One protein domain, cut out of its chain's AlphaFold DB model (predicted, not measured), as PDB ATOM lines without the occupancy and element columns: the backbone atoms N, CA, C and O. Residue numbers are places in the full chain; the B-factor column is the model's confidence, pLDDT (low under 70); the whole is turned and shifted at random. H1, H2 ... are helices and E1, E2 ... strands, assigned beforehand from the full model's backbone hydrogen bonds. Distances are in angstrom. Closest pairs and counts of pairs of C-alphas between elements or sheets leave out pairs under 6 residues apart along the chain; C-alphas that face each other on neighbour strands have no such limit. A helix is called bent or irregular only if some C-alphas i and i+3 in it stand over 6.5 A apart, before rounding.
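What this domain is: This is residues 424 to 506 of the 507 residues of the protein "Hypothetical protein" of Polarella glacialis (UniProt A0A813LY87). Three crossed helices, H1, H2 and H4, pack on one another as a core, and a small three-stranded sheet lies across one end of it. H3 packs on the outside of H1, and the hairpin E2 and E3 sits at the start of H4, away from that sheet. The printed part has 83 residues with four named helices and five named strands in the order H1 E1 H2 H3 E2 E3 H4 E4 E5; the larger sheet runs E1 - E5 - E4 and the smaller E2 - E3, both antiparallel. The class is mixed, helices and strands, and the whole is compact, with a radius of gyration of the C-alphas of 12.4 A and spans of 32 by 32 by 20 A.

How they stand to each other: In the larger sheet, E5, residues 501 to 505, is the inner strand, with E1, residues 438 to 440, and E4, residues 492 to 498, at the edges. N 439 and O 504 are 2.9 A apart, and N 503 and O 496 are 3.0 A apart, both within hydrogen-bond range. H2, residues 441 to 450, is on this sheet but over none of its strands. H1, residues 424 to 434, only grazes the sheet with residues 431 to 433, and H4, residues 478 to 490, only grazes it with residues 484 to 490. H1 and H2 touch, about perpendicular at 86 degrees; their closest C-alphas, of Ala 431 and Ile 444, are 5.8 A apart. H2 and H4 touch at a steep tilt of 47 degrees, opposite ways, closest at the C-alphas of Ala 441 and Ala 484, 5.7 A. H1 and H4 touch, about perpendicular at 73 degrees, closest at the C-alphas of Ile 424 and Val 483, 6.5 A. H3, residues 452 to 461, touches H1 at a shallow tilt of 5 degrees, opposite ways, closest at the C-alphas of Met 427 and Tyr 458, 7.1 A. H2 and H3 only just touch, only at the corner, with 3 pairs of C-alphas within 8 A, the closest those of Cys 448 and Leu 454, 6.2 A. H3 and H4 are apart. E2, residues 466 to 468, and E3, residues 475 to 477, form a hairpin, with N 467 and O 476 within hydrogen-bond range at 2.8 A. The closest C-alphas of E2 and H4, of Ser 467 and Arg 478, are 5.3 A apart. Every O i to N i+4 pair is within hydrogen-bond range in H1 and H2; in H3 it is 4 of 6 and in H4 7 of 9.

Where its parts are: H1 begins at C-alpha 424, (17.774, -105.155, -44.206), and is 15.5 A long. H2 measures 14.5 A, H3 14.9 A and H4 17.3 A; H3 and H4 are irregular, with C-alphas 457 and 460 7.8 A apart and C-alphas 485 and 488 7.7 A apart. E4 measures 15.2 A, and E5, 13.2 A long, ends at C-alpha 505, (25.724, -109.149, -58.151).

The domain as a whole: The two C-alphas farthest apart, of Asp 460 and Gly 495, are 34.3 A apart. The printed part has no cut and no long link. Its mean pLDDT is 95.4, and no printed residue is under 70.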
ATOM      1  N   ILE A 424      16.387-105.240 -43.722       97.50
ATOM      2  CA  ILE A 424      17.774-105.155 -44.206       97.50
ATOM      3  C   ILE A 424      17.900-105.705 -45.633       97.50
ATOM      4  O   ILE A 424      18.560-105.102 -46.471       97.50
ATOM      5  N   LYS A 425      17.228-106.822 -45.939       97.69
ATOM      6  CA  LYS A 425      17.267-107.443 -47.270       97.69
ATOM      7  C   LYS A 425      16.616-106.550 -48.330       97.69
ATOM      8  O   LYS A 425      17.170-106.434 -49.420       97.69
ATOM      9  N   SER A 426      15.466-105.946 -48.027       98.06
ATOM     10  CA  SER A 426      14.763-105.036 -48.941       98.06
ATOM     11  C   SER A 426      15.592-103.785 -49.221       98.06
ATOM     12  O   SER A 426      15.854-103.485 -50.383       98.06
ATOM     13  N   MET A 427      16.115-103.145 -48.170       98.25
ATOM     14  CA  MET A 427      16.998-101.986 -48.297       98.25
ATOM     15  C   MET A 427      18.250-102.306 -49.127       98.25
ATOM     16  O   MET A 427      18.598-101.555 -50.034       98.25
ATOM     17  N   MET A 428      18.909-103.443 -48.866       98.38
ATOM     18  CA  MET A 428      20.082-103.879 -49.634       98.38
ATOM     19  C   MET A 428      19.767-104.054 -51.121       98.38
ATOM     20  O   MET A 428      20.569-103.649 -51.959       98.38
ATOM     21  N   LYS A 429      18.632-104.680 -51.462       98.38
ATOM     22  CA  LYS A 429      18.224-104.901 -52.858       98.38
ATOM     23  C   LYS A 429      17.966-103.588 -53.591       98.38
ATOM     24  O   LYS A 429      18.414-103.441 -54.721       98.38
ATOM     25  N   GLU A 430      17.283-102.650 -52.948       98.31
ATOM     26  CA  GLU A 430      16.985-101.341 -53.532       98.31
ATOM     27  C   GLU A 430      18.267-100.516 -53.725       98.31
ATOM     28  O   GLU A 430      18.493 -99.972 -54.802       98.31
ATOM     29  N   ALA A 431      19.178-100.531 -52.747       98.31
ATOM     30  CA  ALA A 431      20.503 -99.929 -52.887       98.31
ATOM     31  C   ALA A 431      21.341-100.586 -54.005       98.31
ATOM     32  O   ALA A 431      22.015 -99.890 -54.761       98.31
ATOM     33  N   MET A 432      21.287-101.916 -54.154       98.56
ATOM     34  CA  MET A 432      21.960-102.638 -55.244       98.56
ATOM     35  C   MET A 432      21.393-102.255 -56.620       98.56
ATOM     36  O   MET A 432      22.162-102.105 -57.568       98.56
ATOM     37  N   ALA A 433      20.076-102.062 -56.728       98.25
ATOM     38  CA  ALA A 433      19.435-101.610 -57.960       98.25
ATOM     39  C   ALA A 433      19.908-100.199 -58.357       98.25
ATOM     40  O   ALA A 433      20.299 -99.997 -59.505       98.25
ATOM     41  N   ARG A 434      19.994 -99.261 -57.398       98.19
ATOM     42  CA  ARG A 434      20.552 -97.907 -57.625       98.19
ATOM     43  C   ARG A 434      22.026 -97.926 -58.056       98.19
ATOM     44  O   ARG A 434      22.478 -97.025 -58.750       98.19
ATOM     45  N   LEU A 435      22.769 -98.968 -57.681       98.06
ATOM     46  CA  LEU A 435      24.172 -99.185 -58.060       98.06
ATOM     47  C   LEU A 435      24.347 -99.970 -59.377       98.06
ATOM     48  O   LEU A 435      25.452-100.421 -59.675       98.06
ATOM     49  N   GLY A 436      23.283-100.180 -60.159       97.69
ATOM     50  CA  GLY A 436      23.363-100.890 -61.442       97.69
ATOM     51  C   GLY A 436      23.544-102.407 -61.310       97.69
ATOM     52  O   GLY A 436      24.085-103.058 -62.203       97.69
ATOM     53  N   GLY A 437      23.135-102.995 -60.181       97.50
ATOM     54  CA  GLY A 437      23.072-104.448 -59.993       97.50
ATOM     55  C   GLY A 437      24.389-105.132 -59.609       97.50
ATOM     56  O   GLY A 437      24.382-106.342 -59.357       97.50
ATOM     57  N   LYS A 438      25.512-104.399 -59.535       98.19
ATOM     58  CA  LYS A 438      26.826-104.915 -59.109       98.19
ATOM     59  C   LYS A 438      27.510-103.944 -58.150       98.19
ATOM     60  O   LYS A 438      27.839-102.827 -58.529       98.19
ATOM     61  N   ALA A 439      27.793-104.386 -56.929       98.31
ATOM     62  CA  ALA A 439      28.419-103.540 -55.918       98.31
ATOM     63  C   ALA A 439      29.185-104.327 -54.848       98.31
ATOM     64  O   ALA A 439      28.944-105.510 -54.593       98.31
ATOM     65  N   THR A 440      30.105-103.642 -54.175       98.50
ATOM     66  CA  THR A 440      30.725-104.091 -52.921       98.50
ATOM     67  C   THR A 440      29.827-103.778 -51.720       98.50
ATOM     68  O   THR A 440      28.972-102.892 -51.772       98.50
ATOM     69  N   ALA A 441      30.060-104.454 -50.589       97.81
ATOM     70  CA  ALA A 441      29.334-104.179 -49.344       97.81
ATOM     71  C   ALA A 441      29.446-102.705 -48.911       97.81
ATOM     72  O   ALA A 441      28.466-102.108 -48.475       97.81
ATOM     73  N   THR A 442      30.628-102.100 -49.071       97.88
ATOM     74  CA  THR A 442      30.880-100.706 -48.677       97.88
ATOM     75  C   THR A 442      30.125 -99.715 -49.556       97.88
ATOM     76  O   THR A 442      29.615 -98.731 -49.033       97.88
ATOM     77  N   GLN A 443      30.008 -99.976 -50.863       98.25
ATOM     78  CA  GLN A 443      29.202 -99.144 -51.767       98.25
ATOM     79  C   GLN A 443      27.717 -99.201 -51.403       98.25
ATOM     80  O   GLN A 443      27.084 -98.156 -51.313       98.25
ATOM     81  N   ILE A 444      27.180-100.391 -51.108       98.31
ATOM     82  CA  ILE A 444      25.790-100.534 -50.648       98.31
ATOM     83  C   ILE A 444      25.574 -99.761 -49.345       98.31
ATOM     84  O   ILE A 444      24.635 -98.980 -49.246       98.31
ATOM     85  N   ILE A 445      26.465 -99.928 -48.360       98.06
ATOM     86  CA  ILE A 445      26.397 -99.190 -47.088       98.06
ATOM     87  C   ILE A 445      26.455 -97.680 -47.328       98.06
ATOM     88  O   ILE A 445      25.734 -96.940 -46.670       98.06
ATOM     89  N   HIS A 446      27.315 -97.220 -48.240       98.06
ATOM     90  CA  HIS A 446      27.438 -95.807 -48.576       98.06
ATOM     91  C   HIS A 446      26.125 -95.261 -49.145       98.06
ATOM     92  O   HIS A 446      25.613 -94.291 -48.597       98.06
ATOM     93  N   VAL A 447      25.529 -95.938 -50.132       98.38
ATOM     94  CA  VAL A 447      24.226 -95.560 -50.704       98.38
ATOM     95  C   VAL A 447      23.133 -95.546 -49.638       98.38
ATOM     96  O   VAL A 447      22.424 -94.558 -49.514       98.38
ATOM     97  N   CYS A 448      23.053 -96.560 -48.771       97.56
ATOM     98  CA  CYS A 448      22.106 -96.564 -47.649       97.56
ATOM     99  C   CYS A 448      22.268 -95.367 -46.685       97.56
ATOM    100  O   CYS A 448      21.323 -95.040 -45.970       97.56
ATOM    101  N   LYS A 449      23.453 -94.740 -46.609       97.00
ATOM    102  CA  LYS A 449      23.717 -93.570 -45.749       97.00
ATOM    103  C   LYS A 449      23.448 -92.233 -46.435       97.00
ATOM    104  O   LYS A 449      23.091 -91.275 -45.747       97.00
ATOM    105  N   THR A 450      23.703 -92.142 -47.735       97.88
ATOM    106  CA  THR A 450      23.660 -90.876 -48.479       97.88
ATOM    107  C   THR A 450      22.343 -90.663 -49.207       97.88
ATOM    108  O   THR A 450      21.924 -89.524 -49.368       97.88
ATOM    109  N   ASP A 451      21.669 -91.737 -49.602       98.19
ATOM    110  CA  ASP A 451      20.422 -91.673 -50.347       98.19
ATOM    111  C   ASP A 451      19.240 -91.283 -49.441       98.19
ATOM    112  O   ASP A 451      18.888 -92.003 -48.498       98.19
ATOM    113  N   ALA A 452      18.644 -90.118 -49.714       97.62
ATOM    114  CA  ALA A 452      17.578 -89.541 -48.897       97.62
ATOM    115  C   ALA A 452      16.289 -90.375 -48.930       97.62
ATOM    116  O   ALA A 452      15.649 -90.550 -47.892       97.62
ATOM    117  N   GLU A 453      15.937 -90.946 -50.083       98.00
ATOM    118  CA  GLU A 453      14.715 -91.738 -50.248       98.00
ATOM    119  C   GLU A 453      14.817 -93.063 -49.491       98.00
ATOM    120  O   GLU A 453      13.913 -93.426 -48.735       98.00
ATOM    121  N   LEU A 454      15.950 -93.766 -49.623       97.62
ATOM    122  CA  LEU A 454      16.199 -94.991 -48.861       97.62
ATOM    123  C   LEU A 454      16.179 -94.723 -47.356       97.62
ATOM    124  O   LEU A 454      15.603 -95.499 -46.591       97.62
ATOM    125  N   ARG A 455      16.788 -93.618 -46.918       96.81
ATOM    126  CA  ARG A 455      16.774 -93.237 -45.505       96.81
ATOM    127  C   ARG A 455      15.372 -92.930 -45.016       96.81
ATOM    128  O   ARG A 455      14.980 -93.489 -43.998       96.81
ATOM    129  N   SER A 456      14.611 -92.112 -45.736       97.06
ATOM    130  CA  SER A 456      13.230 -91.793 -45.365       97.06
ATOM    131  C   SER A 456      12.371 -93.054 -45.263       97.06
ATOM    132  O   SER A 456      11.551 -93.169 -44.364       97.06
ATOM    133  N   LYS A 457      12.588 -94.032 -46.147       98.00
ATOM    134  CA  LYS A 457      11.795 -95.264 -46.208       98.00
ATOM    135  C   LYS A 457      12.130 -96.286 -45.116       98.00
ATOM    136  O   LYS A 457      11.242 -97.007 -44.656       98.00
ATOM    137  N   TYR A 458      13.403 -96.410 -44.734       97.38
ATOM    138  CA  TYR A 458      13.868 -97.492 -43.855       97.38
ATOM    139  C   TYR A 458      14.375 -97.037 -42.480       97.38
ATOM    140  O   TYR A 458      14.540 -97.895 -41.613       97.38
ATOM    141  N   SER A 459      14.637 -95.745 -42.258       93.31
ATOM    142  CA  SER A 459      15.292 -95.244 -41.033       93.31
ATOM    143  C   SER A 459      14.575 -95.644 -39.746       93.31
ATOM    144  O   SER A 459      15.227 -96.200 -38.864       93.31
ATOM    145  N   ASP A 460      13.252 -95.497 -39.686       94.06
ATOM    146  CA  ASP A 460      12.444 -95.844 -38.505       94.06
ATOM    147  C   ASP A 460      12.451 -97.347 -38.182       94.06
ATOM    148  O   ASP A 460      12.187 -97.773 -37.060       94.06
ATOM    149  N   GLN A 461      12.785 -98.183 -39.167       93.62
ATOM    150  CA  GLN A 461      12.846 -99.640 -39.032       93.62
ATOM    151  C   GLN A 461      14.281-100.149 -38.803       93.62
ATOM    152  O   GLN A 461      14.506-101.350 -38.586       93.62
ATOM    153  N   MET A 462      15.273 -99.257 -38.875       91.62
ATOM    154  CA  MET A 462      16.680 -99.574 -38.681       91.62
ATOM    155  C   MET A 462      17.113 -99.324 -37.240       91.62
ATOM    156  O   MET A 462      16.926 -98.261 -36.662       91.62
ATOM    157  N   LEU A 463      17.802-100.309 -36.671       91.06
ATOM    158  CA  LEU A 463      18.438-100.159 -35.369       91.06
ATOM    159  C   LEU A 463      19.768 -99.436 -35.541       91.06
ATOM    160  O   LEU A 463      20.724 -99.997 -36.088       91.06
ATOM    161  N   ASN A 464      19.823 -98.204 -35.040       92.69
ATOM    162  CA  ASN A 464      21.030 -97.379 -35.020       92.69
ATOM    163  C   ASN A 464      21.938 -97.646 -33.811       92.69
ATOM    164  O   ASN A 464      22.956 -96.980 -33.656       92.69
ATOM    165  N   HIS A 465      21.611 -98.642 -32.982       90.31
ATOM    166  CA  HIS A 465      22.407 -98.964 -31.804       90.31
ATOM    167  C   HIS A 465      23.869 -99.282 -32.185       90.31
ATOM    168  O   HIS A 465      24.097-100.127 -33.068       90.31
ATOM    169  N   PRO A 466      24.859 -98.670 -31.509       91.31
ATOM    170  CA  PRO A 466      26.276 -98.916 -31.759       91.31
ATOM    171  C   PRO A 466      26.629-100.378 -31.473       91.31
ATOM    172  O   PRO A 466      26.298-100.943 -30.437       91.31
ATOM    173  N   SER A 467      27.255-101.047 -32.425       91.00
ATOM    174  CA  SER A 467      27.609-102.462 -32.338       91.00
ATOM    175  C   SER A 467      29.029-102.673 -32.849       91.00
ATOM    176  O   SER A 467      29.552-101.862 -33.608       91.00
ATOM    177  N   LYS A 468      29.664-103.787 -32.475       88.38
ATOM    178  CA  LYS A 468      30.977-104.177 -33.013       88.38
ATOM    179  C   LYS A 468      30.852-105.442 -33.836       88.38
ATOM    180  O   LYS A 468      30.172-106.395 -33.447       88.38
ATOM    181  N   ARG A 469      31.545-105.469 -34.972       85.38
ATOM    182  CA  ARG A 469      31.753-106.709 -35.720       85.38
ATOM    183  C   ARG A 469      32.661-107.628 -34.906       85.38
ATOM    184  O   ARG A 469      33.552-107.158 -34.202       85.38
ATOM    185  N   HIS A 470      32.459-108.941 -34.998       75.50
ATOM    186  CA  HIS A 470      33.313-109.891 -34.290       75.50
ATOM    187  C   HIS A 470      34.792-109.673 -34.661       75.50
ATOM    188  O   HIS A 470      35.151-109.726 -35.835       75.50
ATOM    189  N   GLY A 471      35.632-109.390 -33.660       76.19
ATOM    190  CA  GLY A 471      37.058-109.095 -33.842       76.19
ATOM    191  C   GLY A 471      37.392-107.653 -34.252       76.19
ATOM    192  O   GLY A 471      38.566-107.299 -34.251       76.19
ATOM    193  N   GLY A 472      36.398-106.816 -34.560       81.38
ATOM    194  CA  GLY A 472      36.590-105.394 -34.843       81.38
ATOM    195  C   GLY A 472      36.556-104.542 -33.573       81.38
ATOM    196  O   GLY A 472      35.793-104.823 -32.652       81.38
ATOM    197  N   LEU A 473      37.371-103.485 -33.538       83.00
ATOM    198  CA  LEU A 473      37.334-102.467 -32.477       83.00
ATOM    199  C   LEU A 473      36.378-101.312 -32.801       83.00
ATOM    200  O   LEU A 473      35.893-100.645 -31.893       83.00
ATOM    201  N   LYS A 474      36.106-101.092 -34.090       90.06
ATOM    202  CA  LYS A 474      35.264 -99.999 -34.571       90.06
ATOM    203  C   LYS A 474      33.795-100.262 -34.247       90.06
ATOM    204  O   LYS A 474      33.270-101.331 -34.566       90.06
ATOM    205  N   GLU A 475      33.153 -99.267 -33.649       91.50
ATOM    206  CA  GLU A 475      31.709 -99.245 -33.437       91.50
ATOM    207  C   GLU A 475      31.003 -98.743 -34.691       91.50
ATOM    208  O   GLU A 475      31.369 -97.724 -35.276       91.50
ATOM    209  N   GLU A 476      30.001 -99.495 -35.127       94.25
ATOM    210  CA  GLU A 476      29.158 -99.162 -36.265       94.25
ATOM    211  C   GLU A 476      27.696 -99.468 -35.915       94.25
ATOM    212  O   GLU A 476      27.433-100.393 -35.139       94.25
ATOM    213  N   PRO A 477      26.719 -98.736 -36.477       94.88
ATOM    214  CA  PRO A 477      25.309 -99.047 -36.277       94.88
ATOM    215  C   PRO A 477      24.996-100.506 -36.623       94.88
ATOM    216  O   PRO A 477      25.507-101.049 -37.610       94.88
ATOM    217  N   ARG A 478      24.122-101.152 -35.845       94.25
ATOM    218  CA  ARG A 478      23.776-102.575 -36.013       94.25
ATOM    219  C   ARG A 478      23.346-102.937 -37.439       94.25
ATOM    220  O   ARG A 478      23.679-104.027 -37.922       94.25
ATOM    221  N   TRP A 479      22.651-102.034 -38.127       96.25
ATOM    222  CA  TRP A 479      22.231-102.252 -39.510       96.25
ATOM    223  C   TRP A 479      23.419-102.335 -40.484       96.25
ATOM    224  O   TRP A 479      23.381-103.153 -41.398       96.25
ATOM    225  N   VAL A 480      24.503-101.578 -40.262       96.81
ATOM    226  CA  VAL A 480      25.714-101.592 -41.108       96.81
ATOM    227  C   VAL A 480      26.385-102.961 -41.051       96.81
ATOM    228  O   VAL A 480      26.691-103.560 -42.084       96.81
ATOM    229  N   ILE A 481      26.541-103.497 -39.838       95.25
ATOM    230  CA  ILE A 481      27.081-104.845 -39.620       95.25
ATOM    231  C   ILE A 481      26.169-105.882 -40.277       95.25
ATOM    232  O   ILE A 481      26.646-106.775 -40.974       95.25
ATOM    233  N   SER A 482      24.852-105.729 -40.116       95.56
ATOM    234  CA  SER A 482      23.865-106.637 -40.702       95.56
ATOM    235  C   SER A 482      23.929-106.652 -42.231       95.56
ATOM    236  O   SER A 482      23.885-107.733 -42.813       95.56
ATOM    237  N   VAL A 483      24.091-105.501 -42.889       96.94
ATOM    238  CA  VAL A 483      24.297-105.437 -44.347       96.94
ATOM    239  C   VAL A 483      25.538-106.233 -44.738       96.94
ATOM    240  O   VAL A 483      25.468-107.117 -45.592       96.94
ATOM    241  N   ALA A 484      26.662-105.974 -44.072       96.19
ATOM    242  CA  ALA A 484      27.935-106.585 -44.418       96.19
ATOM    243  C   ALA A 484      27.970-108.105 -44.154       96.19
ATOM    244  O   ALA A 484      28.621-108.832 -44.904       96.19
ATOM    245  N   ASP A 485      27.268-108.593 -43.129       94.81
ATOM    246  CA  ASP A 485      27.187-110.020 -42.787       94.81
ATOM    247  C   ASP A 485      26.198-110.794 -43.683       94.81
ATOM    248  O   ASP A 485      26.358-111.998 -43.881       94.81
ATOM    249  N   ASN A 486      25.197-110.124 -44.270       96.12
ATOM    250  CA  ASN A 486      24.167-110.765 -45.103       96.12
ATOM    251  C   ASN A 486      24.453-110.726 -46.617       96.12
ATOM    252  O   ASN A 486      23.662-111.256 -47.399       96.12
ATOM    253  N   MET A 487      25.577-110.148 -47.058       97.75
ATOM    254  CA  MET A 487      25.904-109.980 -48.484       97.75
ATOM    255  C   MET A 487      25.808-111.277 -49.302       97.75
ATOM    256  O   MET A 487      25.153-111.298 -50.339       97.75
ATOM    257  N   SER A 488      26.410-112.375 -48.835       96.12
ATOM    258  CA  SER A 488      26.410-113.670 -49.542       96.12
ATOM    259  C   SER A 488      25.061-114.396 -49.501       96.12
ATOM    260  O   SER A 488      24.765-115.222 -50.368       96.12
ATOM    261  N   ALA A 489      24.230-114.096 -48.502       95.88
ATOM    262  CA  ALA A 489      22.890-114.653 -48.391       95.88
ATOM    263  C   ALA A 489      21.919-113.975 -49.369       95.88
ATOM    264  O   ALA A 489      21.051-114.638 -49.938       95.88
ATOM    265  N   VAL A 490      22.068-112.663 -49.574       97.38
ATOM    266  CA  VAL A 490      21.169-111.863 -50.419       97.38
ATOM    267  C   VAL A 490      21.624-111.834 -51.880       97.38
ATOM    268  O   VAL A 490      20.782-111.916 -52.774       97.38
ATOM    269  N   PHE A 491      22.931-111.773 -52.129       98.12
ATOM    270  CA  PHE A 491      23.520-111.573 -53.454       98.12
ATOM    271  C   PHE A 491      24.470-112.709 -53.844       98.12
ATOM    272  O   PHE A 491      24.909-113.493 -53.001       98.12
ATOM    273  N   ARG A 492      24.789-112.822 -55.138       97.56
ATOM    274  CA  ARG A 492      25.774-113.788 -55.648       97.56
ATOM    275  C   ARG A 492      27.148-113.122 -55.699       97.56
ATOM    276  O   ARG A 492      27.291-112.058 -56.290       97.56
ATOM    277  N   ALA A 493      28.165-113.731 -55.091       97.38
ATOM    278  CA  ALA A 493      29.539-113.250 -55.237       97.38
ATOM    279  C   ALA A 493      30.012-113.459 -56.686       97.38
ATOM    280  O   ALA A 493      29.836-114.547 -57.235       97.38
ATOM    281  N   THR A 494      30.616-112.440 -57.298       97.12
ATOM    282  CA  THR A 494      31.097-112.505 -58.692       97.12
ATOM    283  C   THR A 494      32.487-113.130 -58.814       97.12
ATOM    284  O   THR A 494      32.917-113.458 -59.912       97.12
ATOM    285  N   GLY A 495      33.219-113.254 -57.701       95.12
ATOM    286  CA  GLY A 495      34.625-113.674 -57.677       95.12
ATOM    287  C   GLY A 495      35.618-112.544 -57.981       95.12
ATOM    288  O   GLY A 495      36.806-112.686 -57.696       95.12
ATOM    289  N   THR A 496      35.146-111.400 -58.486       97.50
ATOM    290  CA  THR A 496      35.973-110.210 -58.712       97.50
ATOM    291  C   THR A 496      36.124-109.394 -57.428       97.50
ATOM    292  O   THR A 496      35.254-109.396 -56.552       97.50
ATOM    293  N   LYS A 497      37.255-108.691 -57.292       97.69
ATOM    294  CA  LYS A 497      37.519-107.795 -56.159       97.69
ATOM    295  C   LYS A 497      37.724-106.363 -56.639       97.69
ATOM    296  O   LYS A 497      38.473-106.138 -57.580       97.69
ATOM    297  N   GLN A 498      37.136-105.402 -55.934       97.69
ATOM    298  CA  GLN A 498      37.343-103.969 -56.128       97.69
ATOM    299  C   GLN A 498      37.862-103.368 -54.819       97.69
ATOM    300  O   GLN A 498      37.261-103.576 -53.768       97.69
ATOM    301  N   LYS A 499      39.004-102.664 -54.852       96.38
ATOM    302  CA  LYS A 499      39.676-102.126 -53.645       96.38
ATOM    303  C   LYS A 499      39.827-103.179 -52.525       96.38
ATOM    304  O   LYS A 499      39.498-102.932 -51.370       96.38
ATOM    305  N   ALA A 500      40.269-104.384 -52.893       95.19
ATOM    306  CA  ALA A 500      40.391-105.564 -52.023       95.19
ATOM    307  C   ALA A 500      39.075-106.131 -51.437       95.19
ATOM    308  O   ALA A 500      39.117-107.112 -50.692       95.19
ATOM    309  N   GLN A 501      37.912-105.600 -51.816       96.31
ATOM    310  CA  GLN A 501      36.602-106.081 -51.375       96.31
ATOM    311  C   GLN A 501      35.925-106.924 -52.456       96.31
ATOM    312  O   GLN A 501      36.039-106.624 -53.638       96.31
ATOM    313  N   MET A 502      35.222-107.984 -52.054       97.75
ATOM    314  CA  MET A 502      34.456-108.835 -52.972       97.75
ATOM    315  C   MET A 502      33.295-108.048 -53.593       97.75
ATOM    316  O   MET A 502      32.562-107.364 -52.874       97.75
ATOM    317  N   VAL A 503      33.121-108.174 -54.908       98.00
ATOM    318  CA  VAL A 503      31.968-107.631 -55.631       98.00
ATOM    319  C   VAL A 503      30.836-108.661 -55.624       98.00
ATOM    320  O   VAL A 503      31.050-109.870 -55.753       98.00
ATOM    321  N   TYR A 504      29.614-108.175 -55.438       98.38
ATOM    322  CA  TYR A 504      28.398-108.975 -55.436       98.38
ATOM    323  C   TYR A 504      27.465-108.488 -56.538       98.38
ATOM    324  O   TYR A 504      27.406-107.294 -56.820       98.38
ATOM    325  N   ALA A 505      26.736-109.419 -57.143       97.94
ATOM    326  CA  ALA A 505      25.724-109.149 -58.151       97.94
ATOM    327  C   ALA A 505      24.336-109.560 -57.651       97.94
ATOM    328  O   ALA A 505      24.192-110.512 -56.868       97.94
ATOM    329  N   GLN A 506      23.316-108.842 -58.116       96.19
ATOM    330  CA  GLN A 506      21.925-109.241 -57.937       96.19
ATOM    331  C   GLN A 506      21.707-110.655 -58.503       96.19
ATOM    332  O   GLN A 506      22.285-111.012 -59.529       96.19
TER     333      GLN A 506